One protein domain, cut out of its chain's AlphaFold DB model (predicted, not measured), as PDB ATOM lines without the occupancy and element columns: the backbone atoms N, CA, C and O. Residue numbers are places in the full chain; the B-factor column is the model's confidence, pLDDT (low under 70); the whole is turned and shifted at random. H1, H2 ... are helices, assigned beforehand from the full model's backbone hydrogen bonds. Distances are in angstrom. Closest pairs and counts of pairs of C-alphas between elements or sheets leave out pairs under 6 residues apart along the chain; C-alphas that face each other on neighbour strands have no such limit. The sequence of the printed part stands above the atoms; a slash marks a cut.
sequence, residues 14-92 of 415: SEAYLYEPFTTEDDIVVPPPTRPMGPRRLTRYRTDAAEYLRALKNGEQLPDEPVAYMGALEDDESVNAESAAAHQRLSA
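AT A GLANCE: This is residues 14 to 92 of the 415 residues of an uncharacterized protein of Rothia terrae (UniProt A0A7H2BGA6). One long helix, H1, and the loops on its two sides, residues 14 to 38 and 59 to 73, make a small body, from which residues 74 to 92, with helix H2, stick out as an arm that makes the length. The printed part has 79 residues with two named helices, H1 then H2, and no named strand; the class is all helix, though only 36 residues are in named elements. The whole is loose, with a radius of gyration of the C-alphas of 15.5 A, and elongated, spanning 53 by 28 by 23 A.

IN THESE COORDINATES: H1, residues 39 to 58, runs 28.4 A from C-alpha 39 at (287.034, 146.965, 285.118). H2, residues 77 to 92, runs 22.4 A to C-alpha 92 at (242.204, 165.722, 303.390).

HOW THE PARTS SIT: H1 and H2 are apart. Residues 22 to 23 pair briefly with 29 to 30, antiparallel. Every O i to N i+4 pair is within hydrogen-bond range in H2, and 15 of 16 in H1.

THE WHOLE: The C-alphas farthest apart, of Gly 38 and Ala 92, are 52.8 A apart. The printed part has no cut. The link from H1 to H2 is long, 18 residues. Confidence is under 70 at residues 14 to 19, 72 to 86 and 91 to 92.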
ATOM      1  N   SER A  14     283.182 140.052 281.240       54.34
ATOM      2  CA  SER A  14     281.750 140.214 281.488       54.34
ATOM      3  C   SER A  14     281.420 141.222 282.594       54.34
ATOM      4  O   SER A  14     280.335 141.794 282.574       54.34
ATOM      5  N   GLU A  15     282.330 141.496 283.537       55.56
ATOM      6  CA  GLU A  15     282.145 142.545 284.551       55.56
ATOM      7  C   GLU A  15     282.390 143.956 283.999       55.56
ATOM      8  O   GLU A  15     281.968 144.927 284.620       55.56
ATOM      9  N   ALA A  16     283.041 144.099 282.837       58.06
ATOM     10  CA  ALA A  16     283.313 145.396 282.203       58.06
ATOM     11  C   ALA A  16     282.051 146.063 281.611       58.06
ATOM     12  O   ALA A  16     282.079 147.219 281.182       58.06
ATOM     13  N   TYR A  17     280.923 145.354 281.601       60.41
ATOM     14  CA  TYR A  17     279.666 145.832 281.043       60.41
ATOM     15  C   TYR A  17     278.544 145.658 282.064       60.41
ATOM     16  O   TYR A  17     277.699 144.774 281.948       60.41
ATOM     17  N   LEU A  18     278.524 146.519 283.085       67.06
ATOM     18  CA  LEU A  18     277.340 146.627 283.930       67.06
ATOM     19  C   LEU A  18     276.243 147.349 283.145       67.06
ATOM     20  O   LEU A  18     276.285 148.564 282.986       67.06
ATOM     21  N   TYR A  19     275.273 146.587 282.652       64.69
ATOM     22  CA  TYR A  19     273.975 147.115 282.216       64.69
ATOM     23  C   TYR A  19     272.976 147.188 283.373       64.69
ATOM     24  O   TYR A  19     271.897 147.756 283.227       64.69
ATOM     25  N   GLU A  20     273.336 146.605 284.515       74.12
ATOM     26  CA  GLU A  20     272.490 146.524 285.692       74.12
ATOM     27  C   GLU A  20     272.935 147.550 286.739       74.12
ATOM     28  O   GLU A  20     274.136 147.784 286.906       74.12
ATOM     29  N   PRO A  21     271.985 148.187 287.437       79.44
ATOM     30  CA  PRO A  21     272.307 149.103 288.516       79.44
ATOM     31  C   PRO A  21     272.979 148.358 289.680       79.44
ATOM     32  O   PRO A  21     272.609 147.235 290.021       79.44
ATOM     33  N   PHE A  22     273.970 148.992 290.304       80.56
ATOM     34  CA  PHE A  22     274.719 148.437 291.430       80.56
ATOM     35  C   PHE A  22     274.220 149.024 292.749       80.56
ATOM     36  O   PHE A  22     274.285 150.232 292.951       80.56
ATOM     37  N   THR A  23     273.769 148.186 293.677       84.50
ATOM     38  CA  THR A  23     273.390 148.640 295.021       84.50
ATOM     39  C   THR A  23     274.594 148.581 295.960       84.50
ATOM     40  O   THR A  23     275.193 147.523 296.147       84.50
ATOM     41  N   THR A  24     274.949 149.721 296.552       84.62
ATOM     42  CA  THR A  24     275.999 149.828 297.584       84.62
ATOM     43  C   THR A  24     275.443 149.429 298.959       84.62
ATOM     44  O   THR A  24     274.232 149.456 299.153       84.62
ATOM     45  N   GLU A  25     276.311 149.117 299.927       79.81
ATOM     46  CA  GLU A  25     275.955 148.770 301.322       79.81
ATOM     47  C   GLU A  25     274.998 149.772 301.995       79.81
ATOM     48  O   GLU A  25     274.197 149.393 302.843       79.81
ATOM     49  N   ASP A  26     275.041 151.040 301.586       80.19
ATOM     50  CA  ASP A  26     274.182 152.118 302.094       80.19
ATOM     51  C   ASP A  26     272.805 152.215 301.398       80.19
ATOM     52  O   ASP A  26     272.186 153.289 301.390       80.19
ATOM     53  N   ASP A  27     272.356 151.129 300.758       83.56
ATOM     54  CA  ASP A  27     271.144 151.024 299.929       83.56
ATOM     55  C   ASP A  27     271.078 152.074 298.797       83.56
ATOM     56  O   ASP A  27     270.007 152.476 298.339       83.56
ATOM     57  N   ILE A  28     272.239 152.546 298.329       83.75
ATOM     58  CA  ILE A  28     272.343 153.503 297.220       83.75
ATOM     59  C   ILE A  28     272.418 152.728 295.908       83.75
ATOM     60  O   ILE A  28     273.375 151.984 295.680       83.75
ATOM     61  N   VAL A  29     271.416 152.922 295.052       87.38
ATOM     62  CA  VAL A  29     271.344 152.329 293.713       87.38
ATOM     63  C   VAL A  29     272.135 153.200 292.741       87.38
ATOM     64  O   VAL A  29     271.687 154.268 292.333       87.38
ATOM     65  N   VAL A  30     273.332 152.746 292.390       89.25
ATOM     66  CA  VAL A  30     274.211 153.373 291.406       89.25
ATOM     67  C   VAL A  30     273.753 152.973 290.002       89.25
ATOM     68  O   VAL A  30     273.670 151.772 289.720       89.25
ATOM     69  N   PRO A  31     273.460 153.932 289.107       88.81
ATOM     70  CA  PRO A  31     273.064 153.616 287.741       88.81
ATOM     71  C   PRO A  31     274.209 152.934 286.974       88.81
ATOM     72  O   PRO A  31     275.375 153.084 287.334       88.81
ATOM     73  N   PRO A  32     273.910 152.160 285.919       87.56
ATOM     74  CA  PRO A  32     274.938 151.647 285.023       87.56
ATOM     75  C   PRO A  32     275.581 152.791 284.210       87.56
ATOM     76  O   PRO A  32     274.901 153.761 283.862       87.56
ATOM     77  N   PRO A  33     276.874 152.691 283.851       88.75
ATOM     78  CA  PRO A  33     277.543 153.715 283.055       88.75
ATOM     79  C   PRO A  33     276.963 153.802 281.636       88.75
ATOM     80  O   PRO A  33     276.686 152.796 280.986       88.75
ATOM     81  N   THR A  34     276.867 155.018 281.095       86.62
ATOM     82  CA  THR A  34     276.331 155.268 279.740       86.62
ATOM     83  C   THR A  34     277.256 154.813 278.609       86.62
ATOM     84  O   THR A  34     276.843 154.747 277.450       86.62
ATOM     85  N   ARG A  35     278.519 154.501 278.921       84.81
ATOM     86  CA  ARG A  35     279.530 154.022 277.974       84.81
ATOM     87  C   ARG A  35     280.234 152.793 278.552       84.81
ATOM     88  O   ARG A  35     280.493 152.775 279.755       84.81
ATOM     89  N   PRO A  36     280.605 151.798 277.726       82.62
ATOM     90  CA  PRO A  36     281.400 150.671 278.197       82.62
ATOM     91  C   PRO A  36     282.725 151.134 278.812       82.62
ATOM     92  O   PRO A  36     283.422 151.985 278.249       82.62
ATOM     93  N   MET A  37     283.073 150.560 279.961       82.38
ATOM     94  CA  MET A  37     284.278 150.893 280.714       82.38
ATOM     95  C   MET A  37     285.019 149.630 281.126       82.38
ATOM     96  O   MET A  37     284.422 148.680 281.605       82.38
ATOM     97  N   GLY A  38     286.348 149.642 281.026       86.31
ATOM     98  CA  GLY A  38     287.144 148.546 281.578       86.31
ATOM     99  C   GLY A  38     286.981 148.420 283.107       86.31
ATOM    100  O   GLY A  38     286.662 149.418 283.765       86.31
ATOM    101  N   PRO A  39     287.294 147.251 283.701       84.81
ATOM    102  CA  PRO A  39     287.034 146.965 285.118       84.81
ATOM    103  C   PRO A  39     287.577 148.026 286.083       84.81
ATOM    104  O   PRO A  39     286.867 148.500 286.962       84.81
ATOM    105  N   ARG A  40     288.811 148.505 285.858       85.88
ATOM    106  CA  ARG A  40     289.433 149.553 286.690       85.88
ATOM    107  C   ARG A  40     288.658 150.874 286.683       85.88
ATOM    108  O   ARG A  40     288.587 151.544 287.708       85.88
ATOM    109  N   ARG A  41     288.133 151.276 285.520       87.12
ATOM    110  CA  ARG A  41     287.336 152.504 285.383       87.12
ATOM    111  C   ARG A  41     285.946 152.306 285.980       87.12
ATOM    112  O   ARG A  41     285.459 153.209 286.643       87.12
ATOM    113  N   LEU A  42     285.365 151.117 285.823       85.88
ATOM    114  CA  LEU A  42     284.072 150.777 286.403       85.88
ATOM    115  C   LEU A  42     284.097 150.779 287.938       85.88
ATOM    116  O   LEU A  42     283.159 151.274 288.555       85.88
ATOM    117  N   THR A  43     285.170 150.288 288.567       86.44
ATOM    118  CA  THR A  43     285.323 150.372 290.029       86.44
ATOM    119  C   THR A  43     285.299 151.820 290.508       86.44
ATOM    120  O   THR A  43     284.576 152.117 291.452       86.44
ATOM    121  N   ARG A  44     286.035 152.717 289.834       89.00
ATOM    122  CA  ARG A  44     286.026 154.156 290.153       89.00
ATOM    123  C   ARG A  44     284.662 154.786 289.910       89.00
ATOM    124  O   ARG A  44     284.151 155.493 290.758       89.00
ATOM    125  N   TYR A  45     284.025 154.462 288.790       89.81
ATOM    126  CA  TYR A  45     282.673 154.931 288.518       89.81
ATOM    127  C   TYR A  45     281.691 154.524 289.629       89.81
ATOM    128  O   TYR A  45     280.922 155.359 290.084       89.81
ATOM    129  N   ARG A  46     281.746 153.277 290.121       88.12
ATOM    130  CA  ARG A  46     280.885 152.817 291.224       88.12
ATOM    131  C   ARG A  46     281.136 153.585 292.519       88.12
ATOM    132  O   ARG A  46     280.169 153.921 293.194       88.12
ATOM    133  N   THR A  47     282.398 153.848 292.866       88.62
ATOM    134  CA  THR A  47     282.733 154.621 294.070       88.62
ATOM    135  C   THR A  47     282.270 156.064 293.941       88.62
ATOM    136  O   THR A  47     281.540 156.543 294.806       88.62
ATOM    137  N   ASP A  48     282.607 156.712 292.829       88.69
ATOM    138  CA  ASP A  48     282.359 158.137 292.614       88.69
ATOM    139  C   ASP A  48     280.851 158.401 292.465       88.69
ATOM    140  O   ASP A  48     280.316 159.335 293.057       88.69
ATOM    141  N   ALA A  49     280.125 157.539 291.741       89.62
ATOM    142  CA  ALA A  49     278.671 157.628 291.599       89.62
ATOM    143  C   ALA A  49     277.938 157.351 292.918       89.62
ATOM    144  O   ALA A  49     276.979 158.052 293.238       89.62
ATOM    145  N   ALA A  50     278.381 156.370 293.712       89.19
ATOM    146  CA  ALA A  50     277.794 156.115 295.028       89.19
ATOM    147  C   ALA A  50     278.011 157.294 295.985       89.19
ATOM    148  O   ALA A  50     277.102 157.650 296.734       89.19
ATOM    149  N   GLU A  51     279.196 157.903 295.961       88.06
ATOM    150  CA  GLU A  51     279.521 159.077 296.769       88.06
ATOM    151  C   GLU A  51     278.711 160.301 296.332       88.06
ATOM    152  O   GLU A  51     278.086 160.951 297.170       88.06
ATOM    153  N   TYR A  52     278.611 160.553 295.024       87.44
ATOM    154  CA  TYR A  52     277.774 161.614 294.468       87.44
ATOM    155  C   TYR A  52     276.303 161.455 294.877       87.44
ATOM    156  O   TYR A  52     275.679 162.395 295.365       87.44
ATOM    157  N   LEU A  53     275.748 160.248 294.746       87.94
ATOM    158  CA  LEU A  53     274.371 159.943 295.143       87.94
ATOM    159  C   LEU A  53     274.160 160.043 296.656       87.94
ATOM    160  O   LEU A  53     273.084 160.430 297.114       87.94
ATOM    161  N   ARG A  54     275.179 159.715 297.450       88.38
ATOM    162  CA  ARG A  54     275.155 159.894 298.903       88.38
ATOM    163  C   ARG A  54     275.108 161.369 299.271       88.38
ATOM    164  O   ARG A  54     274.283 161.743 300.101       88.38
ATOM    165  N   ALA A  55     275.953 162.187 298.644       86.94
ATOM    166  CA  ALA A  55     275.963 163.633 298.831       86.94
ATOM    167  C   ALA A  55     274.614 164.242 298.424       86.94
ATOM    168  O   ALA A  55     274.028 164.993 299.201       86.94
ATOM    169  N   LEU A  56     274.061 163.817 297.282       85.25
ATOM    170  CA  LEU A  56     272.738 164.231 296.813       85.25
ATOM    171  C   LEU A  56     271.631 163.854 297.814       85.25
ATOM    172  O   LEU A  56     270.812 164.696 298.167       85.25
ATOM    173  N   LYS A  57     271.640 162.619 298.337       82.31
ATOM    174  CA  LYS A  57     270.675 162.146 299.349       82.31
ATOM    175  C   LYS A  57     270.781 162.918 300.668       82.31
ATOM    176  O   LYS A  57     269.767 163.182 301.310       82.31
ATOM    177  N   ASN A  58     271.997 163.261 301.080       83.44
ATOM    178  CA  ASN A  58     272.257 163.980 302.326       83.44
ATOM    179  C   ASN A  58     272.081 165.504 302.186       83.44
ATOM    180  O   ASN A  58     272.126 166.211 303.193       83.44
ATOM    181  N   GLY A  59     271.868 166.012 300.965       76.38
ATOM    182  CA  GLY A  59     271.818 167.446 300.674       76.38
ATOM    183  C   GLY A  59     273.157 168.152 300.904       76.38
ATOM    184  O   GLY A  59     273.182 169.353 301.178       76.38
ATOM    185  N   GLU A  60     274.259 167.406 300.853       79.06
ATOM    186  CA  GLU A  60     275.611 167.934 301.010       79.06
ATOM    187  C   GLU A  60     276.084 168.573 299.697       79.06
ATOM    188  O   GLU A  60     275.515 168.324 298.631       79.06
ATOM    189  N   GLN A  61     277.092 169.450 299.765       73.25
ATOM    190  CA  GLN A  61     277.654 170.070 298.564       73.25
ATOM    191  C   GLN A  61     278.157 168.980 297.623       73.25
ATOM    192  O   GLN A  61     279.054 168.214 297.970       73.25
ATOM    193  N   LEU A  62     277.532 168.899 296.448       77.94
ATOM    194  CA  LEU A  62     277.944 167.956 295.425       77.94
ATOM    195  C   LEU A  62     279.360 168.302 294.961       77.94
ATOM    196  O   LEU A  62     279.705 169.487 294.921       77.94
ATOM    197  N   PRO A  63     280.174 167.292 294.612       75.81
ATOM    198  CA  PRO A  63     281.477 167.547 294.023       75.81
ATOM    199  C   PRO A  63     281.328 168.432 292.777       75.81
ATOM    200  O   PRO A  63     280.361 168.300 292.024       75.81
ATOM    201  N   ASP A  64     282.289 169.343 292.584       70.19
ATOM    202  CA  ASP A  64     282.260 170.360 291.521       70.19
ATOM    203  C   ASP A  64     282.163 169.744 290.114       70.19
ATOM    204  O   ASP A  64     281.613 170.356 289.195       70.19
ATOM    205  N   GLU A  65     282.679 168.524 289.947       76.69
ATOM    206  CA  GLU A  65     282.588 167.766 288.707       76.69
ATOM    207  C   GLU A  65     281.537 166.648 288.834       76.69
ATOM    208  O   GLU A  65     281.639 165.794 289.724       76.69
ATOM    209  N   PRO A  66     280.518 166.615 287.953       78.12
ATOM    210  CA  PRO A  66     279.567 165.516 287.926       78.12
ATOM    211  C   PRO A  66     280.272 164.227 287.500       78.12
ATOM    212  O   PRO A  66     281.147 164.230 286.633       78.12
ATOM    213  N   VAL A  67     279.848 163.102 288.072       84.50
ATOM    214  CA  VAL A  67     280.458 161.805 287.770       84.50
ATOM    215  C   VAL A  67     280.324 161.498 286.282       84.50
ATOM    216  O   VAL A  67     279.224 161.412 285.723       84.50
ATOM    217  N   ALA A  68     281.472 161.330 285.628       83.06
ATOM    218  CA  ALA A  68     281.528 161.086 284.201       83.06
ATOM    219  C   ALA A  68     280.733 159.824 283.836       83.06
ATOM    220  O   ALA A  68     280.846 158.783 284.483       83.06
ATOM    221  N   TYR A  69     279.962 159.907 282.750       83.75
ATOM    222  CA  TYR A  69     279.165 158.800 282.210       83.75
ATOM    223  C   TYR A  69     278.047 158.284 283.131       83.75
ATOM    224  O   TYR A  69     277.505 157.214 282.863       83.75
ATOM    225  N   MET A  70     277.654 159.030 284.168       82.50
ATOM    226  CA  MET A  70     276.532 158.639 285.031       82.50
ATOM    227  C   MET A  70     275.158 158.842 284.377       82.50
ATOM    228  O   MET A  70     274.190 158.202 284.772       82.50
ATOM    229  N   GLY A  71     275.095 159.664 283.326       76.19
ATOM    230  CA  GLY A  71     273.832 160.071 282.710       76.19
ATOM    231  C   GLY A  71     273.141 161.170 283.518       76.19
ATOM    232  O   GLY A  71     273.633 161.595 284.561       76.19
ATOM    233  N   ALA A  72     272.019 161.671 283.002       69.19
ATOM    234  CA  ALA A  72     271.155 162.536 283.791       69.19
ATOM    235  C   ALA A  72     270.457 161.665 284.838       69.19
ATOM    236  O   ALA A  72     269.834 160.667 284.471       69.19
ATOM    237  N   LEU A  73     270.577 162.021 286.117       67.50
ATOM    238  CA  LEU A  73     269.720 161.415 287.124       67.50
ATOM    239  C   LEU A  73     268.305 161.902 286.847       67.50
ATOM    240  O   LEU A  73     268.083 163.100 286.671       67.50
ATOM    241  N   GLU A  74     267.355 160.982 286.766       60.94
ATOM    242  CA  GLU A  74     265.954 161.363 286.834       60.94
ATOM    243  C   GLU A  74     265.744 161.952 288.233       60.94
ATOM    244  O   GLU A  74     265.944 161.268 289.235       60.94
ATOM    245  N   ASP A  75     265.450 163.253 288.305       52.94
ATOM    246  CA  ASP A  75     265.208 163.960 289.560       52.94
ATOM    247  C   ASP A  75     263.952 163.382 290.246       52.94
ATOM    248  O   ASP A  75     262.829 163.886 290.103       52.94
ATOM    249  N   ASP A  76     264.140 162.312 291.023       53.22
ATOM    250  CA  ASP A  76     263.111 161.640 291.830       53.22
ATOM    251  C   ASP A  76     262.484 162.573 292.889       53.22
ATOM    252  O   ASP A  76     261.443 162.268 293.479       53.22
ATOM    253  N   GLU A  77     263.061 163.760 293.106       53.75
ATOM    254  CA  GLU A  77     262.491 164.786 293.982       53.75
ATOM    255  C   GLU A  77     261.107 165.264 293.495       53.75
ATOM    256  O   GLU A  77     260.229 165.598 294.299       53.75
ATOM    257  N   SER A  78     260.859 165.220 292.182       49.06
ATOM    258  CA  SER A  78     259.565 165.589 291.597       49.06
ATOM    259  C   SER A  78     258.457 164.563 291.885       49.06
ATOM    260  O   SER A  78     257.303 164.938 292.116       49.06
ATOM    261  N   VAL A  79     258.806 163.277 291.970       50.69
ATOM    262  CA  VAL A  79     257.860 162.177 292.224       50.69
ATOM    263  C   VAL A  79     257.420 162.165 293.693       50.69
ATOM    264  O   VAL A  79     256.266 161.849 294.017       50.69
ATOM    265  N   ASN A  80     258.296 162.589 294.607       52.84
ATOM    266  CA  ASN A  80     257.973 162.659 296.032       52.84
ATOM    267  C   ASN A  80     257.068 163.861 296.374       52.84
ATOM    268  O   ASN A  80     256.162 163.744 297.196       52.84
ATOM    269  N   ALA A  81     257.221 165.006 295.699       59.19
ATOM    270  CA  ALA A  81     256.340 166.161 295.914       59.19
ATOM    271  C   ALA A  81     254.889 165.886 295.472       59.19
ATOM    272  O   ALA A  81     253.936 166.259 296.165       59.19
ATOM    273  N   GLU A  82     254.701 165.205 294.339       59.88
ATOM    274  CA  GLU A  82     253.370 164.887 293.822       59.88
ATOM    275  C   GLU A  82     252.690 163.756 294.607       59.88
ATOM    276  O   GLU A  82     251.495 163.856 294.896       59.88
ATOM    277  N   SER A  83     253.442 162.745 295.054       61.53
ATOM    278  CA  SER A  83     252.931 161.694 295.946       61.53
ATOM    279  C   SER A  83     252.648 162.210 297.364       61.53
ATOM    280  O   SER A  83     251.603 161.877 297.923       61.53
ATOM    281  N   ALA A  84     253.462 163.117 297.915       64.12
ATOM    282  CA  ALA A  84     253.166 163.811 299.170       64.12
ATOM    283  C   ALA A  84     251.909 164.687 299.052       64.12
ATOM    284  O   ALA A  84     251.034 164.650 299.922       64.12
ATOM    285  N   ALA A  85     251.751 165.420 297.944       67.50
ATOM    286  CA  ALA A  85     250.543 166.194 297.668       67.50
ATOM    287  C   ALA A  85     249.320 165.291 297.430       67.50
ATOM    288  O   ALA A  85     248.214 165.628 297.852       67.50
ATOM    289  N   ALA A  86     249.484 164.130 296.793       68.56
ATOM    290  CA  ALA A  86     248.431 163.132 296.628       68.56
ATOM    291  C   ALA A  86     248.038 162.496 297.969       68.56
ATOM    292  O   ALA A  86     246.850 162.351 298.238       68.56
ATOM    293  N   HIS A  87     248.994 162.207 298.852       71.75
ATOM    294  CA  HIS A  87     248.750 161.711 300.208       71.75
ATOM    295  C   HIS A  87     248.078 162.767 301.086       71.75
ATOM    296  O   HIS A  87     247.187 162.442 301.870       71.75
ATOM    297  N   GLN A  88     248.438 164.041 300.922       72.50
ATOM    298  CA  GLN A  88     247.786 165.152 301.607       72.50
ATOM    299  C   GLN A  88     246.366 165.382 301.076       72.50
ATOM    300  O   GLN A  88     245.459 165.619 301.871       72.50
ATOM    301  N   ARG A  89     246.130 165.233 299.765       73.38
ATOM    302  CA  ARG A  89     244.785 165.247 299.166       73.38
ATOM    303  C   ARG A  89     243.953 164.049 299.613       73.38
ATOM    304  O   ARG A  89     242.804 164.242 299.981       73.38
ATOM    305  N   LEU A  90     244.519 162.844 299.650       73.31
ATOM    306  CA  LEU A  90     243.853 161.633 300.139       73.31
ATOM    307  C   LEU A  90     243.532 161.728 301.634       73.31
ATOM    308  O   LEU A  90     242.424 161.390 302.033       73.31
ATOM    309  N   SER A  91     244.445 162.255 302.450       66.50
ATOM    310  CA  SER A  91     244.218 162.482 303.884       66.50
ATOM    311  C   SER A  91     243.193 163.590 304.133       66.50
ATOM    312  O   SER A  91     242.344 163.456 305.011       66.50
ATOM    313  N   ALA A  92     243.212 164.665 303.335       66.44
ATOM    314  CA  ALA A  92     242.204 165.722 303.390       66.44
ATOM    315  C   ALA A  92     240.828 165.224 302.918       66.44
ATOM    316  O   ALA A  92     239.827 165.552 303.545       66.44
TER     317      ALA A  92